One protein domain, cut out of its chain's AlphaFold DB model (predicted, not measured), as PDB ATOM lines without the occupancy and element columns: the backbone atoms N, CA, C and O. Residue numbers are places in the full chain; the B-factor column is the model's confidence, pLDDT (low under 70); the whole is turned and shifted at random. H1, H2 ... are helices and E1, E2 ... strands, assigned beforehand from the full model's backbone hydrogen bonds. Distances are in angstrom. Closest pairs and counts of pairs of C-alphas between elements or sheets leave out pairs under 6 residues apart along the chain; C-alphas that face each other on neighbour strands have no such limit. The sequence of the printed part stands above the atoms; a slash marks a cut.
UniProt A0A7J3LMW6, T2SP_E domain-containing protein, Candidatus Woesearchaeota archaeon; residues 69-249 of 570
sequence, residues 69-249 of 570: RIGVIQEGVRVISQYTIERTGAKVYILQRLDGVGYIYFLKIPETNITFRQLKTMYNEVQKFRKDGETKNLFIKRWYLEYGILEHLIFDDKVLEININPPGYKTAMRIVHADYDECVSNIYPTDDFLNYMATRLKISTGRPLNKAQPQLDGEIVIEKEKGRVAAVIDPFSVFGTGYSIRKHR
ATOM      1  N   ARG A  69      51.397 -13.919  36.191       81.38
ATOM      2  CA  ARG A  69      51.893 -13.634  34.846       81.38
ATOM      3  C   ARG A  69      51.421 -12.253  34.409       81.38
ATOM      4  O   ARG A  69      50.222 -11.996  34.342       81.38
ATOM      5  N   ILE A  70      52.365 -11.392  34.035       80.81
ATOM      6  CA  ILE A  70      52.075 -10.079  33.453       80.81
ATOM      7  C   ILE A  70      52.182 -10.186  31.929       80.81
ATOM      8  O   ILE A  70      53.227 -10.542  31.382       80.81
ATOM      9  N   GLY A  71      51.068  -9.927  31.253       75.75
ATOM     10  CA  GLY A  71      50.944  -9.906  29.805       75.75
ATOM     11  C   GLY A  71      51.577  -8.663  29.184       75.75
ATOM     12  O   GLY A  71      51.643  -7.591  29.792       75.75
ATOM     13  N   VAL A  72      52.026  -8.821  27.942       73.31
ATOM     14  CA  VAL A  72      52.571  -7.746  27.105       73.31
ATOM     15  C   VAL A  72      51.463  -7.003  26.356       73.31
ATOM     16  O   VAL A  72      50.346  -7.501  26.217       73.31
ATOM     17  N   ILE A  73      51.771  -5.790  25.893       70.50
ATOM     18  CA  ILE A  73      50.850  -4.982  25.086       70.50
ATOM     19  C   ILE A  73      50.545  -5.734  23.784       70.50
ATOM     20  O   ILE A  73      51.463  -6.187  23.102       70.50
ATOM     21  N   GLN A  74      49.260  -5.869  23.459       68.00
ATOM     22  CA  GLN A  74      48.790  -6.487  22.219       68.00
ATOM     23  C   GLN A  74      48.750  -5.459  21.079       68.00
ATOM     24  O   GLN A  74      48.594  -4.264  21.325       68.00
ATOM     25  N   GLU A  75      48.876  -5.913  19.832       68.06
ATOM     26  CA  GLU A  75      48.654  -5.061  18.658       68.06
ATOM     27  C   GLU A  75      47.192  -4.584  18.596       68.06
ATOM     28  O   GLU A  75      46.282  -5.254  19.084       68.06
ATOM     29  N   GLY A  76      46.952  -3.418  17.995       77.00
ATOM     30  CA  GLY A  76      45.593  -2.901  17.810       77.00
ATOM     31  C   GLY A  76      44.966  -2.260  19.054       77.00
ATOM     32  O   GLY A  76      43.756  -2.363  19.273       77.00
ATOM     33  N   VAL A  77      45.774  -1.574  19.863       85.06
ATOM     34  CA  VAL A  77      45.318  -0.795  21.022       85.06
ATOM     35  C   VAL A  77      45.901   0.616  20.999       85.06
ATOM     36  O   VAL A  77      47.013   0.837  20.517       85.06
ATOM     37  N   ARG A  78      45.162   1.585  21.542       88.38
ATOM     38  CA  ARG A  78      45.583   2.988  21.654       88.38
ATOM     39  C   ARG A  78      45.654   3.401  23.119       88.38
ATOM     40  O   ARG A  78      44.680   3.239  23.842       88.38
ATOM     41  N   VAL A  79      46.769   3.993  23.547       91.56
ATOM     42  CA  VAL A  79      46.874   4.609  24.882       91.56
ATOM     43  C   VAL A  79      45.996   5.861  24.923       91.56
ATOM     44  O   VAL A  79      46.166   6.753  24.092       91.56
ATOM     45  N   ILE A  80      45.076   5.933  25.885       93.62
ATOM     46  CA  ILE A  80      44.187   7.092  26.077       93.62
ATOM     47  C   ILE A  80      44.451   7.846  27.380       93.62
ATOM     48  O   ILE A  80      44.134   9.027  27.478       93.62
ATOM     49  N   SER A  81      45.040   7.182  28.374       94.25
ATOM     50  CA  SER A  81      45.422   7.790  29.646       94.25
ATOM     51  C   SER A  81      46.611   7.053  30.242       94.25
ATOM     52  O   SER A  81      46.794   5.855  30.010       94.25
ATOM     53  N   GLN A  82      47.432   7.780  30.992       95.75
ATOM     54  CA  GLN A  82      48.541   7.224  31.752       95.75
ATOM     55  C   GLN A  82      48.719   7.994  33.056       95.75
ATOM     56  O   GLN A  82      48.593   9.219  33.080       95.75
ATOM     57  N   TYR A  83      49.044   7.282  34.127       96.12
ATOM     58  CA  TYR A  83      49.350   7.881  35.423       96.12
ATOM     59  C   TYR A  83      50.256   6.959  36.246       96.12
ATOM     60  O   TYR A  83      50.509   5.810  35.875       96.12
ATOM     61  N   THR A  84      50.801   7.489  37.342       96.19
ATOM     62  CA  THR A  84      51.655   6.736  38.269       96.19
ATOM     63  C   THR A  84      50.935   6.588  39.599       96.19
ATOM     64  O   THR A  84      50.405   7.564  40.119       96.19
ATOM     65  N   ILE A  85      50.941   5.380  40.152       94.44
ATOM     66  CA  ILE A  85      50.448   5.096  41.498       94.44
ATOM     67  C   ILE A  85      51.512   5.574  42.483       94.44
ATOM     68  O   ILE A  85      52.564   4.945  42.603       94.44
ATOM     69  N   GLU A  86      51.259   6.684  43.179       89.12
ATOM     70  CA  GLU A  86      52.263   7.375  44.004       89.12
ATOM     71  C   GLU A  86      52.939   6.455  45.028       89.12
ATOM     72  O   GLU A  86      54.165   6.440  45.127       89.12
ATOM     73  N   ARG A  87      52.160   5.621  45.732       87.50
ATOM     74  CA  ARG A  87      52.675   4.745  46.800       87.50
ATOM     75  C   ARG A  87      53.600   3.635  46.305       87.50
ATOM     76  O   ARG A  87      54.436   3.151  47.063       87.50
ATOM     77  N   THR A  88      53.459   3.200  45.052       90.00
ATOM     78  CA  THR A  88      54.242   2.066  44.528       90.00
ATOM     79  C   THR A  88      55.188   2.430  43.396       90.00
ATOM     80  O   THR A  88      56.055   1.629  43.060       90.00
ATOM     81  N   GLY A  89      55.025   3.602  42.783       91.38
ATOM     82  CA  GLY A  89      55.728   3.986  41.561       91.38
ATOM     83  C   GLY A  89      55.297   3.195  40.318       91.38
ATOM     84  O   GLY A  89      55.891   3.373  39.252       91.38
ATOM     85  N   ALA A  90      54.290   2.319  40.422       92.94
ATOM     86  CA  ALA A  90      53.770   1.581  39.280       92.94
ATOM     87  C   ALA A  90      53.067   2.510  38.293       92.94
ATOM     88  O   ALA A  90      52.377   3.453  38.676       92.94
ATOM     89  N   LYS A  91      53.266   2.241  37.004       95.00
ATOM     90  CA  LYS A  91      52.669   3.013  35.917       95.00
ATOM     91  C   LYS A  91      51.454   2.279  35.388       95.00
ATOM     92  O   LYS A  91      51.549   1.098  35.049       95.00
ATOM     93  N   VAL A  92      50.350   2.996  35.279       96.50
ATOM     94  CA  VAL A  92      49.113   2.506  34.682       96.50
ATOM     95  C   VAL A  92      48.947   3.159  33.324       96.50
ATOM     96  O   VAL A  92      49.090   4.374  33.191       96.50
ATOM     97  N   TYR A  93      48.629   2.346  32.324       95.00
ATOM     98  CA  TYR A  93      48.208   2.797  31.007       95.00
ATOM     99  C   TYR A  93      46.799   2.277  30.757       95.00
ATOM    100  O   TYR A  93      46.557   1.073  30.825       95.00
ATOM    101  N   ILE A  94      45.878   3.179  30.440       95.25
ATOM    102  CA  ILE A  94      44.550   2.799  29.974       95.25
ATOM    103  C   ILE A  94      44.599   2.738  28.458       95.25
ATOM    104  O   ILE A  94      44.898   3.738  27.793       95.25
ATOM    105  N   LEU A  95      44.334   1.550  27.918       92.88
ATOM    106  CA  LEU A  95      44.354   1.293  26.485       92.88
ATOM    107  C   LEU A  95      42.930   1.067  25.984       92.88
ATOM    108  O   LEU A  95      42.175   0.295  26.568       92.88
ATOM    109  N   GLN A  96      42.569   1.716  24.885       89.75
ATOM    110  CA  GLN A  96      41.323   1.472  24.169       89.75
ATOM    111  C   GLN A  96      41.573   0.463  23.047       89.75
ATOM    112  O   GLN A  96      42.555   0.586  22.307       89.75
ATOM    113  N   ARG A  97      40.685  -0.523  22.906       84.12
ATOM    114  CA  ARG A  97      40.710  -1.466  21.780       84.12
ATOM    115  C   ARG A  97      40.229  -0.779  20.498       84.12
ATOM    116  O   ARG A  97      39.317   0.045  20.551       84.12
ATOM    117  N   LEU A  98      40.823  -1.108  19.348       79.44
ATOM    118  CA  LEU A  98      40.442  -0.496  18.062       79.44
ATOM    119  C   LEU A  98      39.015  -0.841  17.603       79.44
ATOM    120  O   LEU A  98      38.435  -0.081  16.834       79.44
ATOM    121  N   ASP A  99      38.436  -1.939  18.098       78.12
ATOM    122  CA  ASP A  99      37.021  -2.291  17.896       78.12
ATOM    123  C   ASP A  99      36.054  -1.379  18.685       78.12
ATOM    124  O   ASP A  99      34.841  -1.460  18.507       78.12
ATOM    125  N   GLY A 100      36.582  -0.492  19.536       68.62
ATOM    126  CA  GLY A 100      35.818   0.462  20.333       68.62
ATOM    127  C   GLY A 100      35.139  -0.143  21.564       68.62
ATOM    128  O   GLY A 100      34.471   0.593  22.290       68.62
ATOM    129  N   VAL A 101      35.310  -1.443  21.833       75.81
ATOM    130  CA  VAL A 101      34.591  -2.145  22.905       75.81
ATOM    131  C   VAL A 101      35.507  -2.397  24.103       75.81
ATOM    132  O   VAL A 101      36.269  -3.364  24.155       75.81
ATOM    133  N   GLY A 102      35.367  -1.540  25.113       79.69
ATOM    134  CA  GLY A 102      36.006  -1.694  26.419       79.69
ATOM    135  C   GLY A 102      37.454  -1.203  26.491       79.69
ATOM    136  O   GLY A 102      38.072  -0.803  25.499       79.69
ATOM    137  N   TYR A 103      37.993  -1.234  27.709       90.88
ATOM    138  CA  TYR A 103      39.315  -0.712  28.037       90.88
ATOM    139  C   TYR A 103      40.213  -1.790  28.648       90.88
ATOM    140  O   TYR A 103      39.752  -2.780  29.223       90.88
ATOM    141  N   ILE A 104      41.523  -1.595  28.518       92.81
ATOM    142  CA  ILE A 104      42.546  -2.433  29.133       92.81
ATOM    143  C   ILE A 104      43.266  -1.611  30.199       92.81
ATOM    144  O   ILE A 104      43.814  -0.549  29.904       92.81
ATOM    145  N   TYR A 105      43.287  -2.132  31.423       95.81
ATOM    146  CA  TYR A 105      44.096  -1.636  32.529       95.81
ATOM    147  C   TYR A 105      45.479  -2.289  32.444       95.81
ATOM    148  O   TYR A 105      45.679  -3.429  32.864       95.81
ATOM    149  N   PHE A 106      46.439  -1.602  31.834       94.69
ATOM    150  CA  PHE A 106      47.784  -2.133  31.670       94.69
ATOM    151  C   PHE A 106      48.691  -1.636  32.798       94.69
ATOM    152  O   PHE A 106      49.079  -0.466  32.831       94.69
ATOM    153  N   LEU A 107      49.048  -2.539  33.712       94.06
ATOM    154  CA  LEU A 107      49.926  -2.254  34.840       94.06
ATOM    155  C   LEU A 107      51.379  -2.586  34.493       94.06
ATOM    156  O   LEU A 107      51.703  -3.705  34.090       94.06
ATOM    157  N   LYS A 108      52.271  -1.621  34.720       91.00
ATOM    158  CA  LYS A 108      53.721  -1.808  34.682       91.00
ATOM    159  C   LYS A 108      54.312  -1.522  36.059       91.00
ATOM    160  O   LYS A 108      54.359  -0.371  36.492       91.00
ATOM    161  N   ILE A 109      54.800  -2.567  36.722       88.88
ATOM    162  CA  ILE A 109      55.391  -2.467  38.061       88.88
ATOM    163  C   ILE A 109      56.907  -2.198  37.993       88.88
ATOM    164  O   ILE A 109      57.578  -2.769  37.121       88.88
ATOM    165  N   PRO A 110      57.477  -1.350  38.872       84.00
ATOM    166  CA  PRO A 110      58.907  -1.022  38.860       84.00
ATOM    167  C   PRO A 110      59.818  -2.250  38.953       84.00
ATOM    168  O   PRO A 110      60.854  -2.314  38.294       84.00
ATOM    169  N   GLU A 111      59.388  -3.257  39.709       79.06
ATOM    170  CA  GLU A 111      60.115  -4.486  40.022       79.06
ATOM    171  C   GLU A 111      60.328  -5.393  38.801       79.06
ATOM    172  O   GLU A 111      61.194  -6.262  38.821       79.06
ATOM    173  N   THR A 112      59.577  -5.185  37.714       75.00
ATOM    174  CA  THR A 112      59.744  -5.953  36.465       75.00
ATOM    175  C   THR A 112      60.731  -5.322  35.492       75.00
ATOM    176  O   THR A 112      61.165  -5.978  34.547       75.00
ATOM    177  N   ASN A 113      61.132  -4.069  35.720       73.62
ATOM    178  CA  ASN A 113      62.051  -3.339  34.851       73.62
ATOM    179  C   ASN A 113      63.456  -3.257  35.466       73.62
ATOM    180  O   ASN A 113      64.019  -2.172  35.617       73.62
ATOM    181  N   ILE A 114      64.000  -4.412  35.855       74.69
ATOM    182  CA  ILE A 114      65.284  -4.529  36.554       74.69
ATOM    183  C   ILE A 114      66.311  -5.301  35.726       74.69
ATOM    184  O   ILE A 114      65.997  -6.222  34.975       74.69
ATOM    185  N   THR A 115      67.578  -4.937  35.885       78.75
ATOM    186  CA  THR A 115      68.699  -5.665  35.283       78.75
ATOM    187  C   THR A 115      68.900  -7.019  35.964       78.75
ATOM    188  O   THR A 115      68.594  -7.200  37.143       78.75
ATOM    189  N   PHE A 116      69.524  -7.971  35.264       75.44
ATOM    190  CA  PHE A 116      69.872  -9.270  35.856       75.44
ATOM    191  C   PHE A 116      70.746  -9.139  37.119       75.44
ATOM    192  O   PHE A 116      70.606  -9.914  38.063       75.44
ATOM    193  N   ARG A 117      71.626  -8.127  37.167       77.62
ATOM    194  CA  ARG A 117      72.440  -7.827  38.356       77.62
ATOM    195  C   ARG A 117      71.555  -7.458  39.550       77.62
ATOM    196  O   ARG A 117      71.751  -8.019  40.621       77.62
ATOM    197  N   GLN A 118      70.581  -6.569  39.356       81.38
ATOM    198  CA  GLN A 118      69.622  -6.183  40.398       81.38
ATOM    199  C   GLN A 118      68.767  -7.376  40.847       81.38
ATOM    200  O   GLN A 118      68.624  -7.593  42.045       81.38
ATOM    201  N   LEU A 119      68.297  -8.205  39.911       80.44
ATOM    202  CA  LEU A 119      67.537  -9.419  40.227       80.44
ATOM    203  C   LEU A 119      68.341 -10.403  41.093       80.44
ATOM    204  O   LEU A 119      67.812 -10.967  42.048       80.44
ATOM    205  N   LYS A 120      69.636 -10.583  40.801       82.38
ATOM    206  CA  LYS A 120      70.532 -11.415  41.617       82.38
ATOM    207  C   LYS A 120      70.721 -10.839  43.025       82.38
ATOM    208  O   LYS A 120      70.739 -11.607  43.985       82.38
ATOM    209  N   THR A 121      70.846  -9.517  43.153       86.19
ATOM    210  CA  THR A 121      70.897  -8.844  44.462       86.19
ATOM    211  C   THR A 121      69.617  -9.104  45.252       86.19
ATOM    212  O   THR A 121      69.697  -9.608  46.367       86.19
ATOM    213  N   MET A 122      68.450  -8.877  44.645       85.12
ATOM    214  CA  MET A 122      67.146  -9.123  45.274       85.12
ATOM    215  C   MET A 122      66.984 -10.588  45.694       85.12
ATOM    216  O   MET A 122      66.525 -10.866  46.797       85.12
ATOM    217  N   TYR A 123      67.415 -11.536  44.855       86.31
ATOM    218  CA  TYR A 123      67.408 -12.956  45.206       86.31
ATOM    219  C   TYR A 123      68.237 -13.240  46.460       86.31
ATOM    220  O   TYR A 123      67.762 -13.910  47.373       86.31
ATOM    221  N   ASN A 124      69.460 -12.709  46.536       87.38
ATOM    222  CA  ASN A 124      70.321 -12.898  47.702       87.38
ATOM    223  C   ASN A 124      69.726 -12.266  48.967       87.38
ATOM    224  O   ASN A 124      69.804 -12.867  50.037       87.38
ATOM    225  N   GLU A 125      69.107 -11.090  48.853       88.69
ATOM    226  CA  GLU A 125      68.407 -10.453  49.971       88.69
ATOM    227  C   GLU A 125      67.221 -11.294  50.453       88.69
ATOM    228  O   GLU A 125      67.044 -11.450  51.656       88.69
ATOM    229  N   VAL A 126      66.464 -11.916  49.542       88.75
ATOM    230  CA  VAL A 126      65.393 -12.857  49.907       88.75
ATOM    231  C   VAL A 126      65.955 -14.103  50.591       88.75
ATOM    232  O   VAL A 126      65.388 -14.554  51.583       88.75
ATOM    233  N   GLN A 127      67.079 -14.655  50.125       89.38
ATOM    234  CA  GLN A 127      67.724 -15.786  50.807       89.38
ATOM    235  C   GLN A 127      68.201 -15.416  52.213       89.38
ATOM    236  O   GLN A 127      68.113 -16.239  53.121       89.38
ATOM    237  N   LYS A 128      68.687 -14.185  52.399       89.50
ATOM    238  CA  LYS A 128      69.045 -13.662  53.717       89.50
ATOM    239  C   LYS A 128      67.805 -13.504  54.600       89.50
ATOM    240  O   LYS A 128      67.780 -14.042  55.696       89.50
ATOM    241  N   PHE A 129      66.748 -12.874  54.090       91.25
ATOM    242  CA  PHE A 129      65.468 -12.741  54.790       91.25
ATOM    243  C   PHE A 129      64.891 -14.098  55.223       91.25
ATOM    244  O   PHE A 129      64.460 -14.242  56.358       91.25
ATOM    245  N   ARG A 130      64.945 -15.127  54.368       88.69
ATOM    246  CA  ARG A 130      64.488 -16.484  54.720       88.69
ATOM    247  C   ARG A 130      65.259 -17.114  55.884       88.69
ATOM    248  O   ARG A 130      64.723 -18.011  56.525       88.69
ATOM    249  N   LYS A 131      66.502 -16.690  56.128       90.50
ATOM    250  CA  LYS A 131      67.323 -17.149  57.261       90.50
ATOM    251  C   LYS A 131      67.091 -16.304  58.510       90.50
ATOM    252  O   LYS A 131      66.944 -16.863  59.589       90.50
ATOM    253  N   ASP A 132      67.061 -14.986  58.341       89.56
ATOM    254  CA  ASP A 132      67.095 -14.026  59.446       89.56
ATOM    255  C   ASP A 132      65.685 -13.641  59.941       89.56
ATOM    256  O   ASP A 132      65.533 -13.156  61.054       89.56
ATOM    257  N   GLY A 133      64.645 -13.832  59.122       86.38
ATOM    258  CA  GLY A 133      63.241 -13.541  59.442       86.38
ATOM    259  C   GLY A 133      62.838 -12.062  59.383       86.38
ATOM    260  O   GLY A 133      61.648 -11.757  59.368       86.38
ATOM    261  N   GLU A 134      63.794 -11.134  59.293       83.19
ATOM    262  CA  GLU A 134      63.538  -9.691  59.299       83.19
ATOM    263  C   GLU A 134      63.972  -9.006  57.999       83.19
ATOM    264  O   GLU A 134      64.980  -9.351  57.378       83.19
ATOM    265  N   THR A 135      63.216  -7.990  57.574       85.44
ATOM    266  CA  THR A 135      63.566  -7.167  56.412       85.44
ATOM    267  C   THR A 135      63.000  -5.756  56.528       85.44
ATOM    268  O   THR A 135      61.870  -5.553  56.964       85.44
ATOM    269  N   LYS A 136      63.787  -4.766  56.094       84.12
ATOM    270  CA  LYS A 136      63.324  -3.389  55.845       84.12
ATOM    271  C   LYS A 136      63.123  -3.110  54.354       84.12
ATOM    272  O   LYS A 136      62.753  -2.003  53.979       84.12
ATOM    273  N   ASN A 137      63.400  -4.094  53.495       86.12
ATOM    274  CA  ASN A 137      63.224  -3.937  52.063       86.12
ATOM    275  C   ASN A 137      61.726  -4.034  51.725       86.12
ATOM    276  O   ASN A 137      61.136  -5.111  51.817       86.12
ATOM    277  N   LEU A 138      61.144  -2.906  51.301       83.50
ATOM    278  CA  LEU A 138      59.752  -2.777  50.852       83.50
ATOM    279  C   LEU A 138      59.373  -3.810  49.788       83.50
ATOM    280  O   LEU A 138      58.267  -4.334  49.816       83.50
ATOM    281  N   PHE A 139      60.301  -4.152  48.891       85.56
ATOM    282  CA  PHE A 139      60.081  -5.196  47.899       85.56
ATOM    283  C   PHE A 139      59.835  -6.564  48.560       85.56
ATOM    284  O   PHE A 139      58.866  -7.245  48.234       85.56
ATOM    285  N   ILE A 140      60.678  -6.963  49.517       85.81
ATOM    286  CA  ILE A 140      60.516  -8.255  50.202       85.81
ATOM    287  C   ILE A 140      59.238  -8.243  51.042       85.81
ATOM    288  O   ILE A 140      58.497  -9.222  51.029       85.81
ATOM    289  N   LYS A 141      58.959  -7.126  51.723       86.75
ATOM    290  CA  LYS A 141      57.733  -6.941  52.504       86.75
ATOM    291  C   LYS A 141      56.490  -7.167  51.633       86.75
ATOM    292  O   LYS A 141      55.711  -8.067  51.934       86.75
ATOM    293  N   ARG A 142      56.401  -6.474  50.494       88.12
ATOM    294  CA  ARG A 142      55.294  -6.587  49.536       88.12
ATOM    295  C   ARG A 142      55.065  -8.020  49.062       88.12
ATOM    296  O   ARG A 142      53.969  -8.557  49.180       88.12
ATOM    297  N   TRP A 143      56.107  -8.657  48.527       86.38
ATOM    298  CA  TRP A 143      55.963  -9.936  47.820       86.38
ATOM    299  C   TRP A 143      55.983 -11.178  48.720       86.38
ATOM    300  O   TRP A 143      55.486 -12.216  48.300       86.38
ATOM    301  N   TYR A 144      56.538 -11.104  49.935       83.88
ATOM    302  CA  TYR A 144      56.676 -12.274  50.821       83.88
ATOM    303  C   TYR A 144      55.944 -12.158  52.161       83.88
ATOM    304  O   TYR A 144      55.714 -13.183  52.800       83.88
ATOM    305  N   LEU A 145      55.608 -10.946  52.616       82.75
ATOM    306  CA  LEU A 145      54.929 -10.723  53.901       82.75
ATOM    307  C   LEU A 145      53.504 -10.176  53.745       82.75
ATOM    308  O   LEU A 145      52.684 -10.341  54.655       82.75
ATOM    309  N   GLU A 146      53.213  -9.529  52.617       85.94
ATOM    310  CA  GLU A 146      51.970  -8.799  52.361       85.94
ATOM    311  C   GLU A 146      51.195  -9.409  51.182       85.94
ATOM    312  O   GLU A 146      50.962 -10.618  51.206       85.94
ATOM    313  N   TYR A 147      50.714  -8.624  50.213       87.50
ATOM    314  CA  TYR A 147      49.778  -9.100  49.176       87.50
ATOM    315  C   TYR A 147      50.324  -8.997  47.742       87.50
ATOM    316  O   TYR A 147      49.574  -9.157  46.773       87.50
ATOM    317  N   GLY A 148      51.627  -8.752  47.588       89.19
ATOM    318  CA  GLY A 148      52.325  -8.814  46.307       89.19
ATOM    319  C   GLY A 148      51.718  -7.873  45.272       89.19
ATOM    320  O   GLY A 148      51.601  -6.666  45.492       89.19
ATOM    321  N   ILE A 149      51.295  -8.431  44.134       90.50
ATOM    322  CA  ILE A 149      50.713  -7.645  43.039       90.50
ATOM    323  C   ILE A 149      49.461  -6.858  43.455       90.50
ATOM    324  O   ILE A 149      49.218  -5.776  42.914       90.50
ATOM    325  N   LEU A 150      48.670  -7.365  44.412       91.69
ATOM    326  CA  LEU A 150      47.429  -6.702  44.811       91.69
ATOM    327  C   LEU A 150      47.678  -5.355  45.466       91.69
ATOM    328  O   LEU A 150      46.818  -4.496  45.348       91.69
ATOM    329  N   GLU A 151      48.827  -5.131  46.100       91.56
ATOM    330  CA  GLU A 151      49.154  -3.816  46.655       91.56
ATOM    331  C   GLU A 151      49.186  -2.736  45.583       91.56
ATOM    332  O   GLU A 151      48.666  -1.648  45.797       91.56
ATOM    333  N   HIS A 152      49.733  -3.030  44.402       92.94
ATOM    334  CA  HIS A 152      49.733  -2.063  43.306       92.94
ATOM    335  C   HIS A 152      48.308  -1.704  42.873       92.94
ATOM    336  O   HIS A 152      48.030  -0.540  42.612       92.94
ATOM    337  N   LEU A 153      47.402  -2.685  42.838       94.44
ATOM    338  CA  LEU A 153      45.999  -2.461  42.480       94.44
ATOM    339  C   LEU A 153      45.219  -1.776  43.612       94.44
ATOM    340  O   LEU A 153      44.388  -0.908  43.361       94.44
ATOM    341  N   ILE A 154      45.485  -2.147  44.864       92.56
ATOM    342  CA  ILE A 154      44.806  -1.607  46.041       92.56
ATOM    343  C   ILE A 154      45.257  -0.175  46.326       92.56
ATOM    344  O   ILE A 154      44.419   0.648  46.665       92.56
ATOM    345  N   PHE A 155      46.517   0.176  46.087       92.31
ATOM    346  CA  PHE A 155      46.994   1.552  46.230       92.31
ATOM    347  C   PHE A 155      46.643   2.470  45.051       92.31
ATOM    348  O   PHE A 155      46.939   3.661  45.106       92.31
ATOM    349  N   ASP A 156      46.026   1.955  43.985       93.81
ATOM    350  CA  ASP A 156      45.502   2.789  42.905       93.81
ATOM    351  C   ASP A 156      44.104   3.322  43.255       93.81
ATOM    352  O   ASP A 156      43.116   2.587  43.198       93.81
ATOM    353  N   ASP A 157      43.996   4.613  43.573       89.19
ATOM    354  CA  ASP A 157      42.733   5.302  43.893       89.19
ATOM    355  C   ASP A 157      41.664   5.202  42.794       89.19
ATOM    356  O   ASP A 157      40.474   5.406  43.052       89.19
ATOM    357  N   LYS A 158      42.062   4.890  41.556       92.12
ATOM    358  CA  LYS A 158      41.140   4.702  40.438       92.12
ATOM    359  C   LYS A 158      40.588   3.286  40.339       92.12
ATOM    360  O   LYS A 158      39.596   3.088  39.641       92.12
ATOM    361  N   VAL A 159      41.172   2.310  41.026       93.81
ATOM    362  CA  VAL A 159      40.620   0.955  41.120       93.81
ATOM    363  C   VAL A 159      39.514   0.944  42.171       93.81
ATOM    364  O   VAL A 159      39.725   1.363  43.308       93.81
ATOM    365  N   LEU A 160      38.331   0.458  41.791       91.19
ATOM    366  CA  LEU A 160      37.168   0.305  42.673       91.19
ATOM    367  C   LEU A 160      36.918  -1.161  43.044       91.19
ATOM    368  O   LEU A 160      36.568  -1.470  44.183       91.19
ATOM    369  N   GLU A 161      37.093  -2.068  42.083       94.38
ATOM    370  CA  GLU A 161      36.863  -3.502  42.259       94.38
ATOM    371  C   GLU A 161      37.899  -4.313  41.471       94.38
ATOM    372  O   GLU A 161      38.312  -3.911  40.380       94.38
ATOM    373  N   ILE A 162      38.312  -5.451  42.024       96.38
ATOM    374  CA  ILE A 162      39.232  -6.415  41.420       96.38
ATOM    375  C   ILE A 162      38.531  -7.771  41.432       96.38
ATOM    376  O   ILE A 162      38.226  -8.308  42.495       96.38
ATOM    377  N   ASN A 163      38.297  -8.340  40.254       96.88
ATOM    378  CA  ASN A 163      37.655  -9.637  40.092       96.88
ATOM    379  C   ASN A 163      38.629 -10.638  39.470       96.88
ATOM    380  O   ASN A 163      39.215 -10.400  38.410       96.88
ATOM    381  N   ILE A 164      38.777 -11.779  40.132       95.44
ATOM    382  CA  ILE A 164      39.621 -12.895  39.729       95.44
ATOM    383  C   ILE A 164      38.708 -14.087  39.472       95.44
ATOM    384  O   ILE A 164      38.103 -14.622  40.398       95.44
ATOM    385  N   ASN A 165      38.628 -14.500  38.209       92.88
ATOM    386  CA  ASN A 165      37.800 -15.623  37.787       92.88
ATOM    387  C   ASN A 165      38.677 -16.804  37.357       92.88
ATOM    388  O   ASN A 165      39.682 -16.594  36.669       92.88
ATOM    389  N   PRO A 166      38.301 -18.041  37.705       88.44
ATOM    390  CA  PRO A 166      39.014 -19.221  37.249       88.44
ATOM    391  C   PRO A 166      38.755 -19.532  35.756       88.44
ATOM    392  O   PRO A 166      37.739 -19.107  35.202       88.44
ATOM    393  N   PRO A 167      39.640 -20.299  35.091       84.94
ATOM    394  CA  PRO A 167      40.970 -20.674  35.568       84.94
ATOM    395  C   PRO A 167      41.940 -19.485  35.448       84.94
ATOM    396  O   PRO A 167      42.096 -18.903  34.370       84.94
ATOM    397  N   GLY A 168      42.616 -19.129  36.546       77.25
ATOM    398  CA  GLY A 168      43.384 -17.880  36.654       77.25
ATOM    399  C   GLY A 168      44.464 -17.707  35.581       77.25
ATOM    400  O   GLY A 168      44.617 -16.638  34.994       77.25
ATOM    401  N   TYR A 169      45.143 -18.792  35.206       75.62
ATOM    402  CA  TYR A 169      46.206 -18.746  34.199       75.62
ATOM    403  C   TYR A 169      45.707 -18.448  32.766       75.62
ATOM    404  O   TYR A 169      46.516 -18.098  31.899       75.62
ATOM    405  N   LYS A 170      44.400 -18.585  32.485       77.88
ATOM    406  CA  LYS A 170      43.775 -18.211  31.196       77.88
ATOM    407  C   LYS A 170      42.969 -16.919  31.282       77.88
ATOM    408  O   LYS A 170      42.777 -16.265  30.260       77.88
ATOM    409  N   THR A 171      42.525 -16.541  32.475       85.75
ATOM    410  CA  THR A 171      41.621 -15.410  32.671       85.75
ATOM    411  C   THR A 171      42.344 -14.265  33.362       85.75
ATOM    412  O   THR A 171      42.692 -14.356  34.535       85.75
ATOM    413  N   ALA A 172      42.551 -13.162  32.640       91.19
ATOM    414  CA  ALA A 172      43.113 -11.968  33.252       91.19
ATOM    415  C   ALA A 172      42.181 -11.416  34.342       91.19
ATOM    416  O   ALA A 172      40.952 -11.488  34.213       91.19
ATOM    417  N   MET A 173      42.760 -10.805  35.379       95.12
ATOM    418  CA  MET A 173      41.987 -10.083  36.388       95.12
ATOM    419  C   MET A 173      41.156  -8.987  35.710       95.12
ATOM    420  O   MET A 173      41.634  -8.305  34.795       95.12
ATOM    421  N   ARG A 174      39.914  -8.812  36.157       95.69
ATOM    422  CA  ARG A 174      39.037  -7.719  35.730       95.69
ATOM    423  C   ARG A 174      39.089  -6.617  36.772       95.69
ATOM    424  O   ARG A 174      39.050  -6.898  37.964       95.69
ATOM    425  N   ILE A 175      39.185  -5.380  36.312       96.06
ATOM    426  CA  ILE A 175      39.315  -4.200  37.158       96.06
ATOM    427  C   ILE A 175      38.135  -3.293  36.861       96.06
ATOM    428  O   ILE A 175      37.916  -2.960  35.706       96.06
ATOM    429  N   VAL A 176      37.394  -2.864  37.876       93.06
ATOM    430  CA  VAL A 176      36.438  -1.763  37.712       93.06
ATOM    431  C   VAL A 176      37.186  -0.469  37.997       93.06
ATOM    432  O   VAL A 176      37.574  -0.213  39.138       93.06
ATOM    433  N   HIS A 177      37.421   0.327  36.957       92.56
ATOM    434  CA  HIS A 177      38.130   1.600  37.028       92.56
ATOM    435  C   HIS A 177      37.143   2.769  37.156       92.56
ATOM    436  O   HIS A 177      36.141   2.832  36.447       92.56
ATOM    437  N   ALA A 178      37.448   3.746  38.010       86.50
ATOM    438  CA  ALA A 178      36.562   4.864  38.333       86.50
ATOM    439  C   ALA A 178      36.118   5.683  37.107       86.50
ATOM    440  O   ALA A 178      34.966   6.102  37.040       86.50
ATOM    441  N   ASP A 179      37.022   5.883  36.144       87.06
ATOM    442  CA  ASP A 179      36.758   6.680  34.935       87.06
ATOM    443  C   ASP A 179      36.415   5.842  33.683       87.06
ATOM    444  O   ASP A 179      35.926   6.399  32.705       87.06
ATOM    445  N   TYR A 180      36.686   4.529  33.689       87.06
ATOM    446  CA  TYR A 180      36.632   3.675  32.483       87.06
ATOM    447  C   TYR A 180      35.783   2.405  32.657       87.06
ATOM    448  O   TYR A 180      35.723   1.588  31.745       87.06
ATOM    449  N   ASP A 181      35.102   2.261  33.797       85.12
ATOM    450  CA  ASP A 181      34.258   1.111  34.140       85.12
ATOM    451  C   ASP A 181      35.030  -0.225  34.059       85.12
ATOM    452  O   ASP A 181      36.181  -0.301  34.502       85.12
ATOM    453  N   GLU A 182      34.412  -1.296  33.562       90.06
ATOM    454  CA  GLU A 182      35.020  -2.622  33.466       90.06
ATOM    455  C   GLU A 182      36.197  -2.665  32.471       90.06
ATOM    456  O   GLU A 182      36.039  -2.647  31.247       90.06
ATOM    457  N   CYS A 183      37.400  -2.815  33.019       92.56
ATOM    458  CA  CYS A 183      38.655  -2.985  32.303       92.56
ATOM    459  C   CYS A 183      39.158  -4.434  32.381       92.56
ATOM    460  O   CYS A 183      39.086  -5.106  33.416       92.56
ATOM    461  N   VAL A 184      39.771  -4.909  31.296       92.31
ATOM    462  CA  VAL A 184      40.590  -6.135  31.320       92.31
ATOM    463  C   VAL A 184      41.994  -5.760  31.766       92.31
ATOM    464  O   VAL A 184      42.559  -4.827  31.209       92.31
ATOM    465  N   SER A 185      42.590  -6.450  32.736       94.31
ATOM    466  CA  SER A 185      43.994  -6.190  33.073       94.31
ATOM    467  C   SER A 185      44.967  -6.993  32.205       94.31
ATOM    468  O   SER A 185      44.580  -7.912  31.481       94.31
ATOM    469  N   ASN A 186      46.258  -6.688  32.316       91.69
ATOM    470  CA  ASN A 186      47.337  -7.543  31.822       91.69
ATOM    471  C   ASN A 186      47.814  -8.575  32.864       91.69
ATOM    472  O   ASN A 186      48.878  -9.153  32.684       91.69
ATOM    473  N   ILE A 187      47.081  -8.817  33.950       92.00
ATOM    474  CA  ILE A 187      47.543  -9.646  35.071       92.00
ATOM    475  C   ILE A 187      46.787 -10.974  35.065       92.00
ATOM    476  O   ILE A 187      45.562 -10.990  35.128       92.00
ATOM    477  N   TYR A 188      47.509 -12.090  35.017       89.56
ATOM    478  CA  TYR A 188      46.959 -13.446  35.049       89.56
ATOM    479  C   TYR A 188      47.414 -14.144  36.339       89.56
ATOM    480  O   TYR A 188      48.616 -14.378  36.501       89.56
ATOM    481  N   PRO A 189      46.500 -14.456  37.270       89.19
ATOM    482  CA  PRO A 189      46.865 -15.096  38.527       89.19
ATOM    483  C   PRO A 189      47.344 -16.538  38.322       89.19
ATOM    484  O   PRO A 189      46.762 -17.284  37.531       89.19
ATOM    485  N   THR A 190      48.393 -16.934  39.047       85.25
ATOM    486  CA  THR A 190      48.821 -18.341  39.139       85.25
ATOM    487  C   THR A 190      48.148 -19.034  40.320       85.25
ATOM    488  O   THR A 190      47.648 -18.373  41.231       85.25
ATOM    489  N   ASP A 191      48.173 -20.364  40.337       82.31
ATOM    490  CA  ASP A 191      47.622 -21.136  41.454       82.31
ATOM    491  C   ASP A 191      48.364 -20.863  42.772       82.31
ATOM    492  O   ASP A 191      47.730 -20.823  43.824       82.31
ATOM    493  N   ASP A 192      49.671 -20.585  42.728       83.38
ATOM    494  CA  ASP A 192      50.458 -20.217  43.913       83.38
ATOM    495  C   ASP A 192      49.954 -18.909  44.533       83.38
ATOM    496  O   ASP A 192      49.691 -18.861  45.737       83.38
ATOM    497  N   PHE A 193      49.724 -17.881  43.708       88.56
ATOM    498  CA  PHE A 193      49.140 -16.614  44.155       88.56
ATOM    499  C   PHE A 193      47.742 -16.820  44.752       88.56
ATOM    500  O   PHE A 193      47.437 -16.307  45.830       88.56
ATOM    501  N   LEU A 194      46.888 -17.607  44.085       90.25
ATOM    502  CA  LEU A 194      45.534 -17.892  44.570       90.25
ATOM    503  C   LEU A 194      45.572 -18.634  45.919       90.25
ATOM    504  O   LEU A 194      44.860 -18.274  46.853       90.25
ATOM    505  N   ASN A 195      46.442 -19.631  46.073       88.00
ATOM    506  CA  ASN A 195      46.583 -20.389  47.318       88.00
ATOM    507  C   ASN A 195      47.181 -19.548  48.458       88.00
ATOM    508  O   ASN A 195      46.758 -19.666  49.618       88.00
ATOM    509  N   TYR A 196      48.137 -18.674  48.138       88.31
ATOM    510  CA  TYR A 196      48.694 -17.709  49.080       88.31
ATOM    511  C   TYR A 196      47.607 -16.751  49.582       88.31
ATOM    512  O   TYR A 196      47.409 -16.623  50.793       88.31
ATOM    513  N   MET A 197      46.817 -16.180  48.668       89.69
ATOM    514  CA  MET A 197      45.659 -15.343  48.987       89.69
ATOM    515  C   MET A 197      44.664 -16.053  49.906       89.69
ATOM    516  O   MET A 197      44.298 -15.510  50.949       89.69
ATOM    517  N   ALA A 198      44.271 -17.291  49.587       90.25
ATOM    518  CA  ALA A 198      43.383 -18.086  50.438       90.25
ATOM    519  C   ALA A 198      43.940 -18.243  51.861       90.25
ATOM    520  O   ALA A 198      43.205 -18.145  52.843       90.25
ATOM    521  N   THR A 199      45.246 -18.480  51.987       89.69
ATOM    522  CA  THR A 199      45.911 -18.643  53.284       89.69
ATOM    523  C   THR A 199      45.921 -17.347  54.083       89.69
ATOM    524  O   THR A 199      45.561 -17.360  55.261       89.69
ATOM    525  N   ARG A 200      46.251 -16.222  53.444       87.50
ATOM    526  CA  ARG A 200      46.232 -14.896  54.075       87.50
ATOM    527  C   ARG A 200      44.841 -14.514  54.560       87.50
ATOM    528  O   ARG A 200      44.714 -14.079  55.699       87.50
ATOM    529  N   LEU A 201      43.811 -14.754  53.750       87.00
ATOM    530  CA  LEU A 201      42.426 -14.461  54.124       87.00
ATOM    531  C   LEU A 201      41.952 -15.294  55.314       87.00
ATOM    532  O   LEU A 201      41.305 -14.752  56.204       87.00
ATOM    533  N   LYS A 202      42.310 -16.582  55.389       88.50
ATOM    534  CA  LYS A 202      42.001 -17.406  56.572       88.50
ATOM    535  C   LYS A 202      42.611 -16.817  57.844       88.50
ATOM    536  O   LYS A 202      41.937 -16.750  58.867       88.50
ATOM    537  N   ILE A 203      43.868 -16.371  57.772       86.56
ATOM    538  CA  ILE A 203      44.582 -15.780  58.913       86.56
ATOM    539  C   ILE A 203      43.960 -14.437  59.306       86.56
ATOM    540  O   ILE A 203      43.669 -14.231  60.479       86.56
ATOM    541  N   SER A 204      43.736 -13.534  58.347       80.75
ATOM    542  CA  SER A 204      43.247 -12.182  58.639       80.75
ATOM    543  C   SER A 204      41.801 -12.165  59.131       80.75
ATOM    544  O   SER A 204      41.444 -11.336  59.961       80.75
ATOM    545  N   THR A 205      40.966 -13.081  58.637       79.88
ATOM    546  CA  THR A 205      39.539 -13.136  58.992       79.88
ATOM    547  C   THR A 205      39.241 -14.079  60.153       79.88
ATOM    548  O   THR A 205      38.158 -14.001  60.733       79.88
ATOM    549  N   GLY A 206      40.154 -15.005  60.468       82.75
ATOM    550  CA  GLY A 206      39.904 -16.106  61.399       82.75
ATOM    551  C   GLY A 206      38.843 -17.098  60.908       82.75
ATOM    552  O   GLY A 206      38.332 -17.885  61.704       82.75
ATOM    553  N   ARG A 207      38.470 -17.050  59.620       83.44
ATOM    554  CA  ARG A 207      37.421 -17.891  59.034       83.44
ATOM    555  C   ARG A 207      38.024 -19.031  58.211       83.44
ATOM    556  O   ARG A 207      39.033 -18.838  57.533       83.44
ATOM    557  N   PRO A 208      37.417 -20.225  58.244       87.62
ATOM    558  CA  PRO A 208      37.837 -21.339  57.404       87.62
ATOM    559  C   PRO A 208      37.534 -21.070  55.922       87.62
ATOM    560  O   PRO A 208      36.531 -20.455  55.577       87.62
ATOM    561  N   LEU A 209      38.406 -21.576  55.047       90.81
ATOM    562  CA  LEU A 209      38.198 -21.658  53.599       90.81
ATOM    563  C   LEU A 209      38.795 -22.988  53.125       90.81
ATOM    564  O   LEU A 209      40.019 -23.139  53.047       90.81
ATOM    565  N   ASN A 210      37.936 -23.986  52.928       90.50
ATOM    566  CA  ASN A 210      38.305 -25.365  52.591       90.50
ATOM    567  C   ASN A 210      37.156 -26.058  51.835       90.50
ATOM    568  O   ASN A 210      36.099 -25.470  51.659       90.50
ATOM    569  N   LYS A 211      37.325 -27.304  51.382       89.56
ATOM    570  CA  LYS A 211      36.299 -27.979  50.563       89.56
ATOM    571  C   LYS A 211      34.942 -28.168  51.262       89.56
ATOM    572  O   LYS A 211      33.931 -28.253  50.578       89.56
ATOM    573  N   ALA A 212      34.911 -28.233  52.597       88.75
ATOM    574  CA  ALA A 212      33.671 -28.339  53.371       88.75
ATOM    575  C   ALA A 212      32.978 -26.977  53.556       88.75
ATOM    576  O   ALA A 212      31.755 -26.908  53.615       88.75
ATOM    577  N   GLN A 213      33.757 -25.893  53.608       88.81
ATOM    578  CA  GLN A 213      33.290 -24.503  53.621       88.81
ATOM    579  C   GLN A 213      33.980 -23.730  52.484       88.81
ATOM    580  O   GLN A 213      34.944 -22.994  52.723       88.81
ATOM    581  N   PRO A 214      33.537 -23.940  51.225       91.62
ATOM    582  CA  PRO A 214      34.254 -23.504  50.023       91.62
ATOM    583  C   PRO A 214      34.011 -22.030  49.665       91.62
ATOM    584  O   PRO A 214      34.248 -21.619  48.530       91.62
ATOM    585  N   GLN A 215      33.531 -21.240  50.623       91.75
ATOM    586  CA  GLN A 215      33.193 -19.834  50.470       91.75
ATOM    587  C   GLN A 215      33.629 -19.059  51.710       91.75
ATOM    588  O   GLN A 215      33.508 -19.552  52.833       91.75
ATOM    589  N   LEU A 216      34.123 -17.843  51.506       89.19
ATOM    590  CA  LEU A 216      34.535 -16.953  52.582       89.19
ATOM    591  C   LEU A 216      34.202 -15.513  52.206       89.19
ATOM    592  O   LEU A 216      34.635 -15.015  51.170       89.19
ATOM    593  N   ASP A 217      33.473 -14.839  53.088       86.19
ATOM    594  CA  ASP A 217      33.353 -13.385  53.111       86.19
ATOM    595  C   ASP A 217      34.287 -12.834  54.186       86.19
ATOM    596  O   ASP A 217      34.309 -13.326  55.322       86.19
ATOM    597  N   GLY A 218      35.040 -11.799  53.840       83.69
ATOM    598  CA  GLY A 218      36.017 -11.197  54.725       83.69
ATOM    599  C   GLY A 218      36.378  -9.773  54.345       83.69
ATOM    600  O   GLY A 218      35.760  -9.142  53.486       83.69
ATOM    601  N   GLU A 219      37.424  -9.291  54.997       83.69
ATOM    602  CA  GLU A 219      37.991  -7.969  54.788       83.69
ATOM    603  C   GLU A 219      39.492  -8.117  54.534       83.69
ATOM    604  O   GLU A 219      40.184  -8.879  55.218       83.69
ATOM    605  N   ILE A 220      39.982  -7.414  53.518       86.88
ATOM    606  CA  ILE A 220      41.404  -7.234  53.262       86.88
ATOM    607  C   ILE A 220      41.812  -5.866  53.796       86.88
ATOM    608  O   ILE A 220      41.184  -4.858  53.479       86.88
ATOM    609  N   VAL A 221      42.862  -5.847  54.612       86.12
ATOM    610  CA  VAL A 221      43.457  -4.625  55.155       86.12
ATOM    611  C   VAL A 221      44.924  -4.602  54.750       86.12
ATOM    612  O   VAL A 221      45.665  -5.545  55.042       86.12
ATOM    613  N   ILE A 222      45.322  -3.542  54.054       85.25
ATOM    614  CA  ILE A 222      46.697  -3.280  53.631       85.25
ATOM    615  C   ILE A 222      47.054  -1.870  54.081       85.25
ATOM    616  O   ILE A 222      46.615  -0.889  53.486       85.25
ATOM    617  N   GLU A 223      47.860  -1.766  55.134       84.62
ATOM    618  CA  GLU A 223      48.151  -0.487  55.789       84.62
ATOM    619  C   GLU A 223      46.851   0.249  56.181       84.62
ATOM    620  O   GLU A 223      46.141  -0.220  57.069       84.62
ATOM    621  N   LYS A 224      46.536   1.380  55.531       82.06
ATOM    622  CA  LYS A 224      45.280   2.131  55.709       82.06
ATOM    623  C   LYS A 224      44.172   1.732  54.725       82.06
ATOM    624  O   LYS A 224      43.017   2.082  54.951       82.06
ATOM    625  N   GLU A 225      44.498   1.009  53.653       85.25
ATOM    626  CA  GLU A 225      43.516   0.597  52.653       85.25
ATOM    627  C   GLU A 225      42.712  -0.601  53.140       85.25
ATOM    628  O   GLU A 225      43.264  -1.583  53.646       85.25
ATOM    629  N   LYS A 226      41.399  -0.539  52.929       87.56
ATOM    630  CA  LYS A 226      40.460  -1.598  53.299       87.56
ATOM    631  C   LYS A 226      39.625  -2.001  52.095       87.56
ATOM    632  O   LYS A 226      39.320  -1.189  51.221       87.56
ATOM    633  N   GLY A 227      39.204  -3.254  52.060       88.25
ATOM    634  CA  GLY A 227      38.254  -3.729  51.067       88.25
ATOM    635  C   GLY A 227      37.509  -4.962  51.535       88.25
ATOM    636  O   GLY A 227      38.052  -5.799  52.253       88.25
ATOM    637  N   ARG A 228      36.272  -5.117  51.073       88.88
ATOM    638  CA  ARG A 228      35.547  -6.375  51.218       88.88
ATOM    639  C   ARG A 228      36.097  -7.378  50.220       88.88
ATOM    640  O   ARG A 228      36.284  -7.049  49.051       88.88
ATOM    641  N   VAL A 229      36.290  -8.612  50.661       91.62
ATOM    642  CA  VAL A 229      36.707  -9.720  49.805       91.62
ATOM    643  C   VAL A 229      35.746 -10.888  49.952       91.62
ATOM    644  O   VAL A 229      35.454 -11.334  51.059       91.62
ATOM    645  N   ALA A 230      35.257 -11.374  48.818       92.38
ATOM    646  CA  ALA A 230      34.570 -12.649  48.704       92.38
ATOM    647  C   ALA A 230      35.500 -13.638  47.998       92.38
ATOM    648  O   ALA A 230      36.103 -13.307  46.976       92.38
ATOM    649  N   ALA A 231      35.618 -14.841  48.546       94.44
ATOM    650  CA  ALA A 231      36.432 -15.923  48.017       94.44
ATOM    651  C   ALA A 231      35.577 -17.175  47.828       94.44
ATOM    652  O   ALA A 231      34.774 -17.514  48.697       94.44
ATOM    653  N   VAL A 232      35.789 -17.877  46.718       94.81
ATOM    654  CA  VAL A 232      35.163 -19.171  46.423       94.81
ATOM    655  C   VAL A 232      36.209 -20.149  45.900       94.81
ATOM    656  O   VAL A 232      37.104 -19.759  45.151       94.81
ATOM    657  N   ILE A 233      36.115 -21.419  46.291       93.81
ATOM    658  CA  ILE A 233      37.050 -22.479  45.882       93.81
ATOM    659  C   ILE A 233      36.308 -23.731  45.386       93.81
ATOM    660  O   ILE A 233      35.092 -23.855  45.545       93.81
ATOM    661  N   ASP A 234      37.038 -24.676  44.791       87.12
ATOM    662  CA  ASP A 234      36.546 -26.029  44.482       87.12
ATOM    663  C   ASP A 234      36.047 -26.740  45.766       87.12
ATOM    664  O   ASP A 234      36.720 -26.645  46.799       87.12
ATOM    665  N   PRO A 235      34.902 -27.454  45.755       88.38
ATOM    666  CA  PRO A 235      34.066 -27.810  44.598       88.38
ATOM    667  C   PRO A 235      32.952 -26.811  44.246       88.38
ATOM    668  O   PRO A 235      32.234 -27.029  43.273       88.38
ATOM    669  N   PHE A 236      32.773 -25.726  45.006       92.56
ATOM    670  CA  PHE A 236      31.709 -24.747  44.734       92.56
ATOM    671  C   PHE A 236      31.991 -23.921  43.473       92.56
ATOM    672  O   PHE A 236      31.091 -23.637  42.686       92.56
ATOM    673  N   SER A 237      33.263 -23.587  43.247       91.44
ATOM    674  CA  SER A 237      33.740 -22.958  42.019       91.44
ATOM    675  C   SER A 237      34.393 -23.998  41.105       91.44
ATOM    676  O   SER A 237      35.548 -24.380  41.289       91.44
ATOM    677  N   VAL A 238      33.632 -24.447  40.102       87.00
ATOM    678  CA  VAL A 238      33.928 -25.622  39.252       87.00
ATOM    679  C   VAL A 238      35.303 -25.579  38.575       87.00
ATOM    680  O   VAL A 238      35.924 -26.616  38.373       87.00
ATOM    681  N   PHE A 239      35.790 -24.392  38.202       83.81
ATOM    682  CA  PHE A 239      37.037 -24.246  37.438       83.81
ATOM    683  C   PHE A 239      38.247 -23.828  38.287       83.81
ATOM    684  O   PHE A 239      39.314 -23.568  37.729       83.81
ATOM    685  N   GLY A 240      38.094 -23.749  39.614       87.62
ATOM    686  CA  GLY A 240      39.154 -23.372  40.551       87.62
ATOM    687  C   GLY A 240      38.801 -22.163  41.416       87.62
ATOM    688  O   GLY A 240      37.641 -21.788  41.546       87.62
ATOM    689  N   THR A 241      39.805 -21.543  42.024       92.69
ATOM    690  CA  THR A 241      39.616 -20.453  42.989       92.69
ATOM    691  C   THR A 241      39.231 -19.131  42.318       92.69
ATOM    692  O   THR A 241      39.841 -18.729  41.326       92.69
ATOM    693  N   GLY A 242      38.250 -18.433  42.890       94.88
ATOM    694  CA  GLY A 242      37.820 -17.099  42.475       94.88
ATOM    695  C   GLY A 242      37.795 -16.110  43.639       94.88
ATOM    696  O   GLY A 242      37.546 -16.489  44.785       94.88
ATOM    697  N   TYR A 243      38.031 -14.834  43.330       95.62
ATOM    698  CA  TYR A 243      37.972 -13.733  44.290       95.62
ATOM    699  C   TYR A 243      37.246 -12.525  43.705       95.62
ATOM    700  O   TYR A 243      37.418 -12.198  42.533       95.62
ATOM    701  N   SER A 244      36.512 -11.810  44.548       95.56
ATOM    702  CA  SER A 244      36.000 -10.474  44.256       95.56
ATOM    703  C   SER A 244      36.381  -9.552  45.403       95.56
ATOM    704  O   SER A 244      35.990  -9.790  46.545       95.56
ATOM    705  N   ILE A 245      37.191  -8.537  45.113       94.38
ATOM    706  CA  ILE A 245      37.672  -7.553  46.081       94.38
ATOM    707  C   ILE A 245      37.063  -6.206  45.717       94.38
ATOM    708  O   ILE A 245      37.358  -5.661  44.655       94.38
ATOM    709  N   ARG A 246      36.258  -5.640  46.611       92.31
ATOM    710  CA  ARG A 246      35.702  -4.294  46.483       92.31
ATOM    711  C   ARG A 246      36.395  -3.368  47.464       92.31
ATOM    712  O   ARG A 246      36.283  -3.562  48.673       92.31
ATOM    713  N   LYS A 247      37.085  -2.354  46.952       90.44
ATOM    714  CA  LYS A 247      37.784  -1.383  47.792       90.44
ATOM    715  C   LYS A 247      36.799  -0.462  48.501       90.44
ATOM    716  O   LYS A 247      35.827   0.008  47.905       90.44
ATOM    717  N   HIS A 248      37.093  -0.168  49.760       86.06
ATOM    718  CA  HIS A 248      36.507   0.961  50.462       86.06
ATOM    719  C   HIS A 248      37.312   2.212  50.116       86.06
ATOM    720  O   HIS A 248      38.523   2.158  49.914       86.06
ATOM    721  N   ARG A 249      36.630   3.349  49.990       82.81
ATOM    722  CA  ARG A 249      37.305   4.620  49.733       82.81
ATOM    723  C   ARG A 249      37.891   5.126  51.053       82.81
ATOM    724  O   ARG A 249      37.143   5.255  52.015       82.81
TER     725      ARG A 249
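Overview. This is residues 69 to 249 of the 570 residues of the protein "T2SP_E domain-containing protein" of Candidatus Woesearchaeota archaeon (UniProt A0A7J3LMW6). One strongly twisted sheet of nine strands curls round the short helix H3, with H4 covering the same face towards E8 and no named helix over the other face. The long helix H1 lies off the sheet, and H2 sits between it and H3. The 181 printed residues include four named helices and ten named strands, in the order E1 E2 E3 H1 H2 H3 E4 E5 E6 E7 H4 E8 E9 E10. The class is mixed, helices and strands; the sheet, also mixed, runs E1 E2 E3 E6 E5 E4 E10 E9 E8. The whole is compact, with a radius of gyration of the C-alphas of 17.0 A and spans of 47 by 44 by 30 A.

Arrangement. The sheet holds three meanders, each strand the antiparallel neighbour of the one before: E1, residues 77 to 84, E2, 91 to 97, and E3, 103 to 108; E4, 159 to 164, E5, 174 to 177, and E6, 181 to 185; E8, 215 to 222, E9, 225 to 232, and E10, 242 to 247. Within hydrogen-bond range are, for instance, N 80 and O 94 of the hairpin E1 and E2, 2.9 A, and N 218 and O 229 of the hairpin E8 and E9, 2.8 A. E3 and E6 are parallel at 47 degrees, with N 105 and O 184 at 2.8 A. E4 and E10 are antiparallel at 172 degrees, with N 162 and O 245 at 2.8 A. Two layers are formed by helices on one face of this sheet: H3, residues 149 to 154, and H4, residues 191 to 205. The closest C-alphas of H3 and E4 are those of Leu 153 and Val 159, 6.5 A. H4 has a height over the sheet of 9.1 A and runs across the strands, at 64 degrees to E4 on the local plane. H2, residues 138 to 145, is close to H3 but not clearly touching; their closest C-alphas, of Arg 142 and Glu 151, are 7.3 A apart. H1, residues 116 to 132, is close to H2 but not clearly touching, with C-alphas 126 and 140 closest at 6.7 A, at a steep tilt of 53 degrees. E7, residues 187 to 189, pairs with no named strand. Every O i to N i+4 pair is within hydrogen-bond range in H1, H2 and H4; H3 has 1 of 2, and 3 of 3 O i to N i+3 pairs.

Along the chain. E1 begins at C-alpha 77 (45.318, -0.795, 21.022), bends by 63 degrees at residue 80 and measures 19.9 A. H1 measures 24.2 A, H4 20.9 A, E8 21.6 A and E9 22.3 A. E10 ends at C-alpha 247 (37.784, -1.383, 47.792).

Size, cuts and confidence. The C-alphas of Asp 99 and Asp 132, the two farthest apart, are 52.6 A apart. The printed part has no cut, and no link is long. Residues 113 to 118, of which 116 to 118 belong to H1, stand free. The mean pLDDT of the printed part is 87.7; residues 74, 75 and 100 are under 70.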